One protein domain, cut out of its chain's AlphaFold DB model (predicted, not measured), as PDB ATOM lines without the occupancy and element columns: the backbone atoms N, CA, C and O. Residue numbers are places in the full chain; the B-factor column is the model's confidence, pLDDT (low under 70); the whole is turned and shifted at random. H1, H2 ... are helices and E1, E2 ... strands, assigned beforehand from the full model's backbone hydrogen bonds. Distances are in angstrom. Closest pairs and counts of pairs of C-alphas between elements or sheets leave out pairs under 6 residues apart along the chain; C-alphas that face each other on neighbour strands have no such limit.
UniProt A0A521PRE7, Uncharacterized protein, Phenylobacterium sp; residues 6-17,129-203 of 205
ATOM      1  N   ARG A   6      34.392 -56.047 -50.352       77.69
ATOM      2  CA  ARG A   6      35.295 -54.894 -50.455       77.69
ATOM      3  C   ARG A   6      35.877 -54.863 -51.865       77.69
ATOM      4  O   ARG A   6      36.421 -55.874 -52.305       77.69
ATOM      5  N   SER A   7      35.764 -53.726 -52.541       82.06
ATOM      6  CA  SER A   7      36.513 -53.495 -53.778       82.06
ATOM      7  C   SER A   7      37.998 -53.261 -53.480       82.06
ATOM      8  O   SER A   7      38.379 -52.979 -52.341       82.06
ATOM      9  N   ASP A   8      38.825 -53.282 -54.524       86.69
ATOM     10  CA  ASP A   8      40.232 -52.872 -54.439       86.69
ATOM     11  C   ASP A   8      40.398 -51.344 -54.324       86.69
ATOM     12  O   ASP A   8      41.495 -50.845 -54.075       86.69
ATOM     13  N   THR A   9      39.310 -50.578 -54.482       93.31
ATOM     14  CA  THR A   9      39.335 -49.116 -54.368       93.31
ATOM     15  C   THR A   9      39.159 -48.689 -52.912       93.31
ATOM     16  O   THR A   9      38.167 -49.019 -52.254       93.31
ATOM     17  N   ALA A  10      40.122 -47.913 -52.420       95.75
ATOM     18  CA  ALA A  10      40.115 -47.362 -51.075       95.75
ATOM     19  C   ALA A  10      40.610 -45.912 -51.057       95.75
ATOM     20  O   ALA A  10      41.301 -45.468 -51.975       95.75
ATOM     21  N   TRP A  11      40.298 -45.205 -49.974       98.12
ATOM     22  CA  TRP A  11      40.766 -43.851 -49.700       98.12
ATOM     23  C   TRP A  11      41.383 -43.762 -48.306       98.12
ATOM     24  O   TRP A  11      40.870 -44.351 -47.351       98.12
ATOM     25  N   ALA A  12      42.460 -42.990 -48.186       97.81
ATOM     26  CA  ALA A  12      42.983 -42.512 -46.916       97.81
ATOM     27  C   ALA A  12      42.052 -41.415 -46.387       97.81
ATOM     28  O   ALA A  12      41.894 -40.373 -47.025       97.81
ATOM     29  N   TRP A  13      41.418 -41.650 -45.238       97.50
ATOM     30  CA  TRP A  13      40.473 -40.726 -44.611       97.50
ATOM     31  C   TRP A  13      41.147 -39.858 -43.544       97.50
ATOM     32  O   TRP A  13      41.517 -40.347 -42.476       97.50
ATOM     33  N   PHE A  14      41.228 -38.551 -43.801       95.69
ATOM     34  CA  PHE A  14      41.684 -37.526 -42.864       95.69
ATOM     35  C   PHE A  14      40.486 -36.877 -42.161       95.69
ATOM     36  O   PHE A  14      39.819 -35.987 -42.701       95.69
ATOM     37  N   ALA A  15      40.210 -37.328 -40.938       92.50
ATOM     38  CA  ALA A  15      39.214 -36.727 -40.055       92.50
ATOM     39  C   ALA A  15      39.856 -35.644 -39.171       92.50
ATOM     40  O   ALA A  15      40.927 -35.897 -38.606       92.50
ATOM     41  N   PRO A  16      39.227 -34.464 -39.007       87.00
ATOM     42  CA  PRO A  16      39.759 -33.427 -38.133       87.00
ATOM     43  C   PRO A  16      39.683 -33.869 -36.667       87.00
ATOM     44  O   PRO A  16      38.711 -34.496 -36.236       87.00
ATOM     45  N   GLN A  17      40.687 -33.500 -35.879       86.25
ATOM     46  CA  GLN A  17      40.646 -33.633 -34.429       86.25
ATOM     47  C   GLN A  17      39.581 -32.684 -33.859       86.25
ATOM     48  O   GLN A  17      39.409 -31.548 -34.306       86.25
ATOM     49  N   PRO A 129      29.788 -37.863 -52.027       94.44
ATOM     50  CA  PRO A 129      29.412 -39.188 -51.546       94.44
ATOM     51  C   PRO A 129      29.514 -39.293 -50.015       94.44
ATOM     52  O   PRO A 129      30.571 -38.969 -49.456       94.44
ATOM     53  N   PRO A 130      28.455 -39.733 -49.312       94.06
ATOM     54  CA  PRO A 130      28.502 -39.839 -47.864       94.06
ATOM     55  C   PRO A 130      29.360 -41.019 -47.425       94.06
ATOM     56  O   PRO A 130      29.321 -42.095 -48.023       94.06
ATOM     57  N   LEU A 131      30.094 -40.825 -46.331       95.12
ATOM     58  CA  LEU A 131      30.724 -41.926 -45.616       95.12
ATOM     59  C   LEU A 131      29.649 -42.678 -44.827       95.12
ATOM     60  O   LEU A 131      28.931 -42.063 -44.042       95.12
ATOM     61  N   LEU A 132      29.545 -43.987 -45.017       94.81
ATOM     62  CA  LEU A 132      28.594 -44.860 -44.332       94.81
ATOM     63  C   LEU A 132      29.309 -45.732 -43.299       94.81
ATOM     64  O   LEU A 132      30.541 -45.770 -43.251       94.81
ATOM     65  N   SER A 133      28.539 -46.437 -42.467       93.75
ATOM     66  CA  SER A 133      29.095 -47.439 -41.559       93.75
ATOM     67  C   SER A 133      28.138 -48.592 -41.262       93.75
ATOM     68  O   SER A 133      26.925 -48.401 -41.291       93.75
ATOM     69  N   SER A 134      28.687 -49.764 -40.922       91.25
ATOM     70  CA  SER A 134      27.945 -51.027 -40.745       91.25
ATOM     71  C   SER A 134      26.809 -50.957 -39.724       91.25
ATOM     72  O   SER A 134      25.751 -51.536 -39.948       91.25
ATOM     73  N   ASP A 135      27.028 -50.231 -38.628       89.94
ATOM     74  CA  ASP A 135      26.092 -50.111 -37.503       89.94
ATOM     75  C   ASP A 135      25.627 -48.661 -37.312       89.94
ATOM     76  O   ASP A 135      25.185 -48.264 -36.229       89.94
ATOM     77  N   GLY A 136      25.813 -47.847 -38.353       88.69
ATOM     78  CA  GLY A 136      25.481 -46.433 -38.348       88.69
ATOM     79  C   GLY A 136      24.033 -46.158 -38.709       88.69
ATOM     80  O   GLY A 136      23.293 -47.027 -39.163       88.69
ATOM     81  N   GLN A 137      23.641 -44.900 -38.547       89.81
ATOM     82  CA  GLN A 137      22.387 -44.386 -39.087       89.81
ATOM     83  C   GLN A 137      22.686 -43.249 -40.046       89.81
ATOM     84  O   GLN A 137      23.599 -42.456 -39.804       89.81
ATOM     85  N   VAL A 138      21.889 -43.165 -41.107       91.38
ATOM     86  CA  VAL A 138      21.944 -42.068 -42.064       91.38
ATOM     87  C   VAL A 138      20.678 -41.241 -42.019       91.38
ATOM     88  O   VAL A 138      19.579 -41.760 -41.817       91.38
ATOM     89  N   LYS A 139      20.831 -39.944 -42.249       91.81
ATOM     90  CA  LYS A 139      19.720 -39.020 -42.428       91.81
ATOM     91  C   LYS A 139      20.074 -38.003 -43.497       91.81
ATOM     92  O   LYS A 139      21.153 -37.427 -43.446       91.81
ATOM     93  N   ALA A 140      19.162 -37.755 -44.429       93.12
ATOM     94  CA  ALA A 140      19.323 -36.708 -45.430       93.12
ATOM     95  C   ALA A 140      18.651 -35.405 -44.976       93.12
ATOM     96  O   ALA A 140      17.556 -35.414 -44.405       93.12
ATOM     97  N   CYS A 141      19.293 -34.277 -45.256       94.44
ATOM     98  CA  CYS A 141      18.711 -32.955 -45.116       94.44
ATOM     99  C   CYS A 141      17.683 -32.723 -46.231       94.44
ATOM    100  O   CYS A 141      18.068 -32.698 -47.402       94.44
ATOM    101  N   PRO A 142      16.401 -32.464 -45.917       94.75
ATOM    102  CA  PRO A 142      15.380 -32.256 -46.945       94.75
ATOM    103  C   PRO A 142      15.528 -30.918 -47.693       94.75
ATOM    104  O   PRO A 142      14.816 -30.683 -48.660       94.75
ATOM    105  N   ILE A 143      16.426 -30.030 -47.248       95.38
ATOM    106  CA  ILE A 143      16.624 -28.698 -47.837       95.38
ATOM    107  C   ILE A 143      17.747 -28.708 -48.878       95.38
ATOM    108  O   ILE A 143      17.582 -28.173 -49.973       95.38
ATOM    109  N   CYS A 144      18.903 -29.280 -48.532       94.94
ATOM    110  CA  CYS A 144      20.098 -29.236 -49.381       94.94
ATOM    111  C   CYS A 144      20.568 -30.608 -49.878       94.94
ATOM    112  O   CYS A 144      21.467 -30.653 -50.712       94.94
ATOM    113  N   GLY A 145      19.995 -31.708 -49.381       93.38
ATOM    114  CA  GLY A 145      20.403 -33.065 -49.745       93.38
ATOM    115  C   GLY A 145      21.673 -33.574 -49.055       93.38
ATOM    116  O   GLY A 145      22.090 -34.686 -49.360       93.38
ATOM    117  N   ASP A 146      22.281 -32.813 -48.132       92.38
ATOM    118  CA  ASP A 146      23.414 -33.307 -47.332       92.38
ATOM    119  C   ASP A 146      23.021 -34.574 -46.563       92.38
ATOM    120  O   ASP A 146      21.903 -34.669 -46.052       92.38
ATOM    121  N   VAL A 147      23.937 -35.532 -46.449       91.31
ATOM    122  CA  VAL A 147      23.691 -36.796 -45.749       91.31
ATOM    123  C   VAL A 147      24.549 -36.857 -44.495       91.31
ATOM    124  O   VAL A 147      25.779 -36.865 -44.533       91.31
ATOM    125  N   TYR A 148      23.873 -36.934 -43.356       86.25
ATOM    126  CA  TYR A 148      24.472 -37.121 -42.049       86.25
ATOM    127  C   TYR A 148      24.606 -38.599 -41.759       86.25
ATOM    128  O   TYR A 148      23.610 -39.320 -41.784       86.25
ATOM    129  N   SER A 149      25.808 -39.016 -41.391       89.56
ATOM    130  CA  SER A 149      26.071 -40.380 -40.962       89.56
ATOM    131  C   SER A 149      26.543 -40.379 -39.519       89.56
ATOM    132  O   SER A 149      27.567 -39.776 -39.191       89.56
ATOM    133  N   MET A 150      25.817 -41.075 -38.649       89.38
ATOM    134  CA  MET A 150      26.351 -41.478 -37.352       89.38
ATOM    135  C   MET A 150      27.238 -42.695 -37.575       89.38
ATOM    136  O   MET A 150      26.736 -43.778 -37.863       89.38
ATOM    137  N   LEU A 151      28.552 -42.498 -37.484       91.25
ATOM    138  CA  LEU A 151      29.530 -43.537 -37.786       91.25
ATOM    139  C   LEU A 151      29.700 -44.480 -36.591       91.25
ATOM    140  O   LEU A 151      30.105 -44.057 -35.507       91.25
ATOM    141  N   LYS A 152      29.411 -45.764 -36.802       91.38
ATOM    142  CA  LYS A 152      29.608 -46.843 -35.830       91.38
ATOM    143  C   LYS A 152      29.977 -48.136 -36.558       91.38
ATOM    144  O   LYS A 152      29.299 -48.532 -37.503       91.38
ATOM    145  N   GLY A 153      31.047 -48.784 -36.100       91.69
ATOM    146  CA  GLY A 153      31.577 -49.996 -36.723       91.69
ATOM    147  C   GLY A 153      32.489 -49.697 -37.916       91.69
ATOM    148  O   GLY A 153      33.247 -48.725 -37.900       91.69
ATOM    149  N   ARG A 154      32.441 -50.553 -38.941       92.19
ATOM    150  CA  ARG A 154      33.262 -50.424 -40.158       92.19
ATOM    151  C   ARG A 154      32.738 -49.280 -41.022       92.19
ATOM    152  O   ARG A 154      31.544 -49.256 -41.289       92.19
ATOM    153  N   THR A 155      33.612 -48.394 -41.501       94.81
ATOM    154  CA  THR A 155      33.262 -47.290 -42.410       94.81
ATOM    155  C   THR A 155      33.556 -47.622 -43.875       94.81
ATOM    156  O   THR A 155      34.534 -48.309 -44.179       94.81
ATOM    157  N   PHE A 156      32.708 -47.143 -44.788       95.25
ATOM    158  CA  PHE A 156      32.800 -47.432 -46.224       95.25
ATOM    159  C   PHE A 156      32.086 -46.381 -47.084       95.25
ATOM    160  O   PHE A 156      31.226 -45.642 -46.601       95.25
ATOM    161  N   PHE A 157      32.410 -46.345 -48.375       95.56
ATOM    162  CA  PHE A 157      31.582 -45.702 -49.396       95.56
ATOM    163  C   PHE A 157      30.727 -46.758 -50.100       95.56
ATOM    164  O   PHE A 157      31.224 -47.834 -50.405       95.56
ATOM    165  N   ALA A 158      29.462 -46.446 -50.391       91.56
ATOM    166  CA  ALA A 158      28.592 -47.304 -51.212       91.56
ATOM    167  C   ALA A 158      28.167 -46.647 -52.534       91.56
ATOM    168  O   ALA A 158      27.616 -47.303 -53.413       91.56
ATOM    169  N   SER A 159      28.401 -45.339 -52.688       87.19
ATOM    170  CA  SER A 159      28.019 -44.621 -53.903       87.19
ATOM    171  C   SER A 159      28.945 -45.000 -55.065       87.19
ATOM    172  O   SER A 159      30.160 -44.828 -54.932       87.19
ATOM    173  N   PRO A 160      28.411 -45.414 -56.231       84.56
ATOM    174  CA  PRO A 160      29.217 -45.633 -57.430       84.56
ATOM    175  C   PRO A 160      30.026 -44.397 -57.841       84.56
ATOM    176  O   PRO A 160      31.141 -44.537 -58.339       84.56
ATOM    177  N   ALA A 161      29.510 -43.195 -57.559       88.69
ATOM    178  CA  ALA A 161      30.189 -41.931 -57.842       88.69
ATOM    179  C   ALA A 161      31.482 -41.741 -57.033       88.69
ATOM    180  O   ALA A 161      32.301 -40.905 -57.396       88.69
ATOM    181  N   ALA A 162      31.689 -42.494 -55.944       92.69
ATOM    182  CA  ALA A 162      32.958 -42.465 -55.229       92.69
ATOM    183  C   ALA A 162      34.078 -43.113 -56.055       92.69
ATOM    184  O   ALA A 162      35.194 -42.615 -56.028       92.69
ATOM    185  N   ARG A 163      33.792 -44.174 -56.828       91.50
ATOM    186  CA  ARG A 163      34.807 -45.005 -57.505       91.50
ATOM    187  C   ARG A 163      35.781 -44.200 -58.364       91.50
ATOM    188  O   ARG A 163      36.978 -44.466 -58.336       91.50
ATOM    189  N   SER A 164      35.271 -43.249 -59.141       90.00
ATOM    190  CA  SER A 164      36.083 -42.449 -60.060       90.00
ATOM    191  C   SER A 164      36.813 -41.294 -59.378       90.00
ATOM    192  O   SER A 164      37.709 -40.723 -59.992       90.00
ATOM    193  N   LYS A 165      36.475 -40.956 -58.127       95.12
ATOM    194  CA  LYS A 165      36.959 -39.733 -57.484       95.12
ATOM    195  C   LYS A 165      38.346 -39.915 -56.859       95.12
ATOM    196  O   LYS A 165      38.493 -40.719 -55.927       95.12
ATOM    197  N   PRO A 166      39.366 -39.161 -57.312       97.00
ATOM    198  CA  PRO A 166      40.684 -39.167 -56.678       97.00
ATOM    199  C   PRO A 166      40.660 -38.484 -55.302       97.00
ATOM    200  O   PRO A 166      41.400 -38.878 -54.398       97.00
ATOM    201  N   LEU A 167      39.772 -37.502 -55.133       98.00
ATOM    202  CA  LEU A 167      39.561 -36.734 -53.915       98.00
ATOM    203  C   LEU A 167      38.062 -36.712 -53.585       98.00
ATOM    204  O   LEU A 167      37.220 -36.523 -54.458       98.00
ATOM    205  N   ILE A 168      37.708 -36.901 -52.315       97.56
ATOM    206  CA  ILE A 168      36.348 -36.677 -51.812       97.56
ATOM    207  C   ILE A 168      36.452 -35.772 -50.590       97.56
ATOM    208  O   ILE A 168      37.285 -35.985 -49.709       97.56
ATOM    209  N   VAL A 169      35.584 -34.766 -50.512       96.31
ATOM    210  CA  VAL A 169      35.489 -33.865 -49.361       96.31
ATOM    211  C   VAL A 169      34.040 -33.838 -48.902       96.31
ATOM    212  O   VAL A 169      33.187 -33.248 -49.549       96.31
ATOM    213  N   ASN A 170      33.741 -34.486 -47.780       93.69
ATOM    214  CA  ASN A 170      32.387 -34.529 -47.220       93.69
ATOM    215  C   ASN A 170      32.417 -34.189 -45.729       93.69
ATOM    216  O   ASN A 170      33.490 -33.984 -45.164       93.69
ATOM    217  N   ARG A 171      31.256 -34.185 -45.064       89.19
ATOM    218  CA  ARG A 171      31.120 -33.851 -43.634       89.19
ATOM    219  C   ARG A 171      32.011 -34.669 -42.685       89.19
ATOM    220  O   ARG A 171      32.349 -34.159 -41.614       89.19
ATOM    221  N   SER A 172      32.450 -35.860 -43.067       92.12
ATOM    222  CA  SER A 172      33.306 -36.725 -42.250       92.12
ATOM    223  C   SER A 172      34.803 -36.438 -42.405       92.12
ATOM    224  O   SER A 172      35.578 -36.809 -41.526       92.12
ATOM    225  N   GLY A 173      35.244 -35.764 -43.473       94.38
ATOM    226  CA  GLY A 173      36.666 -35.456 -43.663       94.38
ATOM    227  C   GLY A 173      37.081 -35.216 -45.110       94.38
ATOM    228  O   GLY A 173      36.251 -34.893 -45.962       94.38
ATOM    229  N   ILE A 174      38.382 -35.359 -45.346       97.06
ATOM    230  CA  ILE A 174      39.014 -35.379 -46.670       97.06
ATOM    231  C   ILE A 174      39.448 -36.818 -46.948       97.06
ATOM    232  O   ILE A 174      39.958 -37.490 -46.051       97.06
ATOM    233  N   PHE A 175      39.236 -37.300 -48.167       97.88
ATOM    234  CA  PHE A 175      39.535 -38.667 -48.575       97.88
ATOM    235  C   PHE A 175      40.366 -38.628 -49.850       97.88
ATOM    236  O   PHE A 175      39.895 -38.117 -50.863       97.88
ATOM    237  N   ILE A 176      41.576 -39.175 -49.807       98.06
ATOM    238  CA  ILE A 176      42.473 -39.247 -50.967       98.06
ATOM    239  C   ILE A 176      42.572 -40.700 -51.398       98.06
ATOM    240  O   ILE A 176      42.791 -41.568 -50.550       98.06
ATOM    241  N   ARG A 177      42.400 -40.982 -52.690       97.56
ATOM    242  CA  ARG A 177      42.460 -42.353 -53.207       97.56
ATOM    243  C   ARG A 177      43.815 -42.990 -52.884       97.56
ATOM    244  O   ARG A 177      44.851 -42.328 -52.895       97.56
ATOM    245  N   ARG A 178      43.786 -44.272 -52.523       96.44
ATOM    246  CA  ARG A 178      44.914 -44.994 -51.923       96.44
ATOM    247  C   ARG A 178      46.167 -45.000 -52.796       96.44
ATOM    248  O   ARG A 178      47.239 -44.719 -52.280       96.44
ATOM    249  N   ASP A 179      46.019 -45.292 -54.081       95.75
ATOM    250  CA  ASP A 179      47.109 -45.285 -55.062       95.75
ATOM    251  C   ASP A 179      47.827 -43.929 -55.099       95.75
ATOM    252  O   ASP A 179      49.053 -43.875 -55.055       95.75
ATOM    253  N   ILE A 180      47.066 -42.833 -55.081       97.00
ATOM    254  CA  ILE A 180      47.603 -41.469 -55.079       97.00
ATOM    255  C   ILE A 180      48.292 -41.152 -53.746       97.00
ATOM    256  O   ILE A 180      49.396 -40.609 -53.735       97.00
ATOM    257  N   PHE A 181      47.653 -41.494 -52.623       96.50
ATOM    258  CA  PHE A 181      48.212 -41.277 -51.287       96.50
ATOM    259  C   PHE A 181      49.547 -42.010 -51.097       96.50
ATOM    260  O   PHE A 181      50.501 -41.415 -50.599       96.50
ATOM    261  N   GLU A 182      49.615 -43.282 -51.503       94.81
ATOM    262  CA  GLU A 182      50.819 -44.111 -51.397       94.81
ATOM    263  C   GLU A 182      51.916 -43.622 -52.353       94.81
ATOM    264  O   GLU A 182      53.065 -43.506 -51.939       94.81
ATOM    265  N   GLN A 183      51.575 -43.267 -53.598       96.94
ATOM    266  CA  GLN A 183      52.541 -42.768 -54.584       96.94
ATOM    267  C   GLN A 183      53.188 -41.438 -54.171       96.94
ATOM    268  O   GLN A 183      54.356 -41.207 -54.478       96.94
ATOM    269  N   ARG A 184      52.426 -40.542 -53.535       96.44
ATOM    270  CA  ARG A 184      52.880 -39.189 -53.173       96.44
ATOM    271  C   ARG A 184      53.410 -39.068 -51.747       96.44
ATOM    272  O   ARG A 184      53.823 -37.979 -51.365       96.44
ATOM    273  N   GLU A 185      53.346 -40.143 -50.960       94.31
ATOM    274  CA  GLU A 185      53.773 -40.164 -49.554       94.31
ATOM    275  C   GLU A 185      53.167 -39.016 -48.722       94.31
ATOM    276  O   GLU A 185      53.845 -38.346 -47.941       94.31
ATOM    277  N   ILE A 186      51.866 -38.759 -48.901       94.81
ATOM    278  CA  ILE A 186      51.201 -37.586 -48.315       94.81
ATOM    279  C   ILE A 186      51.229 -37.682 -46.777       94.81
ATOM    280  O   ILE A 186      50.692 -38.637 -46.205       94.81
ATOM    281  N   PRO A 187      51.800 -36.695 -46.062       94.88
ATOM    282  CA  PRO A 187      51.860 -36.728 -44.611       94.88
ATOM    283  C   PRO A 187      50.476 -36.505 -43.994       94.88
ATOM    284  O   PRO A 187      49.601 -35.840 -44.555       94.88
ATOM    285  N   THR A 188      50.282 -37.024 -42.781       94.62
ATOM    286  CA  THR A 188      49.094 -36.688 -41.983       94.62
ATOM    287  C   THR A 188      49.182 -35.220 -41.557       94.62
ATOM    288  O   THR A 188      50.141 -34.886 -40.862       94.62
ATOM    289  N   PRO A 189      48.211 -34.358 -41.915       93.00
ATOM    290  CA  PRO A 189      48.264 -32.957 -41.530       93.00
ATOM    291  C   PRO A 189      48.123 -32.816 -40.015       93.00
ATOM    292  O   PRO A 189      47.315 -33.506 -39.379       93.00
ATOM    293  N   VAL A 190      48.866 -31.882 -39.428       91.62
ATOM    294  CA  VAL A 190      48.747 -31.564 -38.004       91.62
ATOM    295  C   VAL A 190      47.331 -31.047 -37.730       91.62
ATOM    296  O   VAL A 190      46.900 -30.030 -38.267       91.62
ATOM    297  N   GLY A 191      46.573 -31.770 -36.906       89.69
ATOM    298  CA  GLY A 191      45.151 -31.502 -36.665       89.69
ATOM    299  C   GLY A 191      44.196 -32.523 -37.285       89.69
ATOM    300  O   GLY A 191      42.999 -32.450 -37.023       89.69
ATOM    301  N   ALA A 192      44.697 -33.514 -38.030       92.25
ATOM    302  CA  ALA A 192      43.961 -34.737 -38.347       92.25
ATOM    303  C   ALA A 192      44.297 -35.878 -37.375       92.25
ATOM    304  O   ALA A 192      45.368 -35.923 -36.762       92.25
ATOM    305  N   PHE A 193      43.392 -36.845 -37.252       91.62
ATOM    306  CA  PHE A 193      43.773 -38.176 -36.777       91.62
ATOM    307  C   PHE A 193      44.653 -38.877 -37.818       91.62
ATOM    308  O   PHE A 193      44.599 -38.548 -39.005       91.62
ATOM    309  N   LYS A 194      45.432 -39.878 -37.382       93.00
ATOM    310  CA  LYS A 194      46.118 -40.783 -38.314       93.00
ATOM    311  C   LYS A 194      45.082 -41.337 -39.305       93.00
ATOM    312  O   LYS A 194      44.043 -41.818 -38.840       93.00
ATOM    313  N   PRO A 195      45.337 -41.278 -40.624       93.31
ATOM    314  CA  PRO A 195      44.343 -41.678 -41.594       93.31
ATOM    315  C   PRO A 195      44.014 -43.158 -41.442       93.31
ATOM    316  O   PRO A 195      44.884 -43.997 -41.190       93.31
ATOM    317  N   SER A 196      42.730 -43.457 -41.593       94.75
ATOM    318  CA  SER A 196      42.229 -44.822 -41.701       94.75
ATOM    319  C   SER A 196      41.805 -45.088 -43.136       94.75
ATOM    320  O   SER A 196      41.504 -44.166 -43.893       94.75
ATOM    321  N   TRP A 197      41.809 -46.355 -43.519       95.94
ATOM    322  CA  TRP A 197      41.385 -46.758 -44.847       95.94
ATOM    323  C   TRP A 197      39.869 -46.914 -44.899       95.94
ATOM    324  O   TRP A 197      39.265 -47.533 -44.022       95.94
ATOM    325  N   VAL A 198      39.271 -46.366 -45.949       96.50
ATOM    326  CA  VAL A 198      37.847 -46.493 -46.259       96.50
ATOM    327  C   VAL A 198      37.729 -47.148 -47.620       96.50
ATOM    328  O   VAL A 198      38.307 -46.657 -48.583       96.50
ATOM    329  N   TRP A 199      36.987 -48.247 -47.706       95.38
ATOM    330  CA  TRP A 199      36.805 -48.992 -48.951       95.38
ATOM    331  C   TRP A 199      35.481 -48.635 -49.615       95.38
ATOM    332  O   TRP A 199      34.515 -48.275 -48.940       95.38
ATOM    333  N   LEU A 200      35.438 -48.780 -50.937       94.38
ATOM    334  CA  LEU A 200      34.174 -48.866 -51.656       94.38
ATOM    335  C   LEU A 200      33.610 -50.280 -51.464       94.38
ATOM    336  O   LEU A 200      34.294 -51.268 -51.749       94.38
ATOM    337  N   GLU A 201      32.379 -50.359 -50.971       91.81
ATOM    338  CA  GLU A 201      31.604 -51.594 -50.881       91.81
ATOM    339  C   GLU A 201      30.730 -51.734 -52.125       91.81
ATOM    340  O   GLU A 201      29.932 -50.857 -52.461       91.81
ATOM    341  N   GLU A 202      30.914 -52.850 -52.826       78.62
ATOM    342  CA  GLU A 202      30.118 -53.202 -53.993       78.62
ATOM    343  C   GLU A 202      28.958 -54.095 -53.540       78.62
ATOM    344  O   GLU A 202      29.163 -55.243 -53.148       78.62
ATOM    345  N   GLY A 203      27.734 -53.568 -53.603       63.38
ATOM    346  CA  GLY A 203      26.517 -54.354 -53.403       63.38
ATOM    347  C   GLY A 203      25.869 -54.211 -52.023       63.38
ATOM    348  O   GLY A 203      26.510 -54.287 -50.979       63.38
TER     349      GLY A 203
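Overview. This is residues 6 to 17 and 129 to 203 of the 205 residues of an uncharacterized protein of Phenylobacterium sp (UniProt A0A521PRE7). The core is one strongly twisted sheet of five short strands, curled like part of a barrel, with a small hairpin of two strands, E2 and E3, set off at one end of the long axis and helix H2 at the other. The very short helix H1 only grazes the sheet, on the way from edge strand E4 to edge strand E5. The printed part has 87 residues, with two named helices and seven named strands that follow each other along the chain as E1, E2, E3, E4, H1, E5, E6, H2, E7; the large sheet runs E4, E7, E1, E6, E5 and is mixed. The class is mixed, helices and strands, and the whole is compact, with a radius of gyration of the C-alphas of 12.8 A and spans of 39 by 30 by 25 A.

Arrangement. Start at E1, residues 6 to 14, an inner strand that bends by 79 degrees at residue 9. On one side look for E6, residues 173 to 177, antiparallel at 134 degrees, with N 12 and O 176 2.8 A apart. On the other side is E7, residues 196 to 202, antiparallel at 146 degrees, with N 11 and O 198 2.8 A apart. Edge strand E4, residues 155 to 157, is parallel to E7 at 50 degrees, with N 157 and O 199 2.9 A apart; residues 132 to 133 pair antiparallel with its residues 155 to 156. Edge strand E5, residues 167 to 170, forms a hairpin with E6, N 175 and O 168 being 2.8 A apart. H2, residues 178 to 184, is on the sheet at a height of 8.8 A, over none of the strands, but only just, as 2 of its C-alphas fall on E1; its closest C-alphas to E1 are those of Arg 178 and Trp 11, 4.8 A apart. E6, H2 and E7 make a split strand-helix-strand unit, two strands running the same way with E1 between them, and its crossover is right-handed. In H2 every O i to N i+4 pair is within hydrogen-bond range; H1, residues 160 to 163, is too short for such a pair, and its one O i to N i+3 pair is within range. The hairpin of E2, residues 137 to 140, and E3, residues 147 to 150, has N 148 and O 139 2.8 A apart, and both strands are apart from E7.

Along the chain. Find C-alpha 6 at (35.295, -54.894, -50.455); from there E1 runs 20.0 A to C-alpha 14. E7 runs 19.2 A to C-alpha 202 at (30.118, -53.202, -53.993). E6 is 13.1 A long, and H2 runs 9.9 A from C-alpha 178 at (44.914, -44.994, -51.923).

Size, cuts and confidence. The two C-alphas farthest apart are those of Pro 142 and Gln 183, 39.4 A. Residues 18 to 128 are not printed, and C-alphas 17 and 129 stand 21.2 A apart across the cut. The link from H2 to E7, 11 residues, is long. The mean pLDDT of the printed part is 92.5, and residue 203 is under 70.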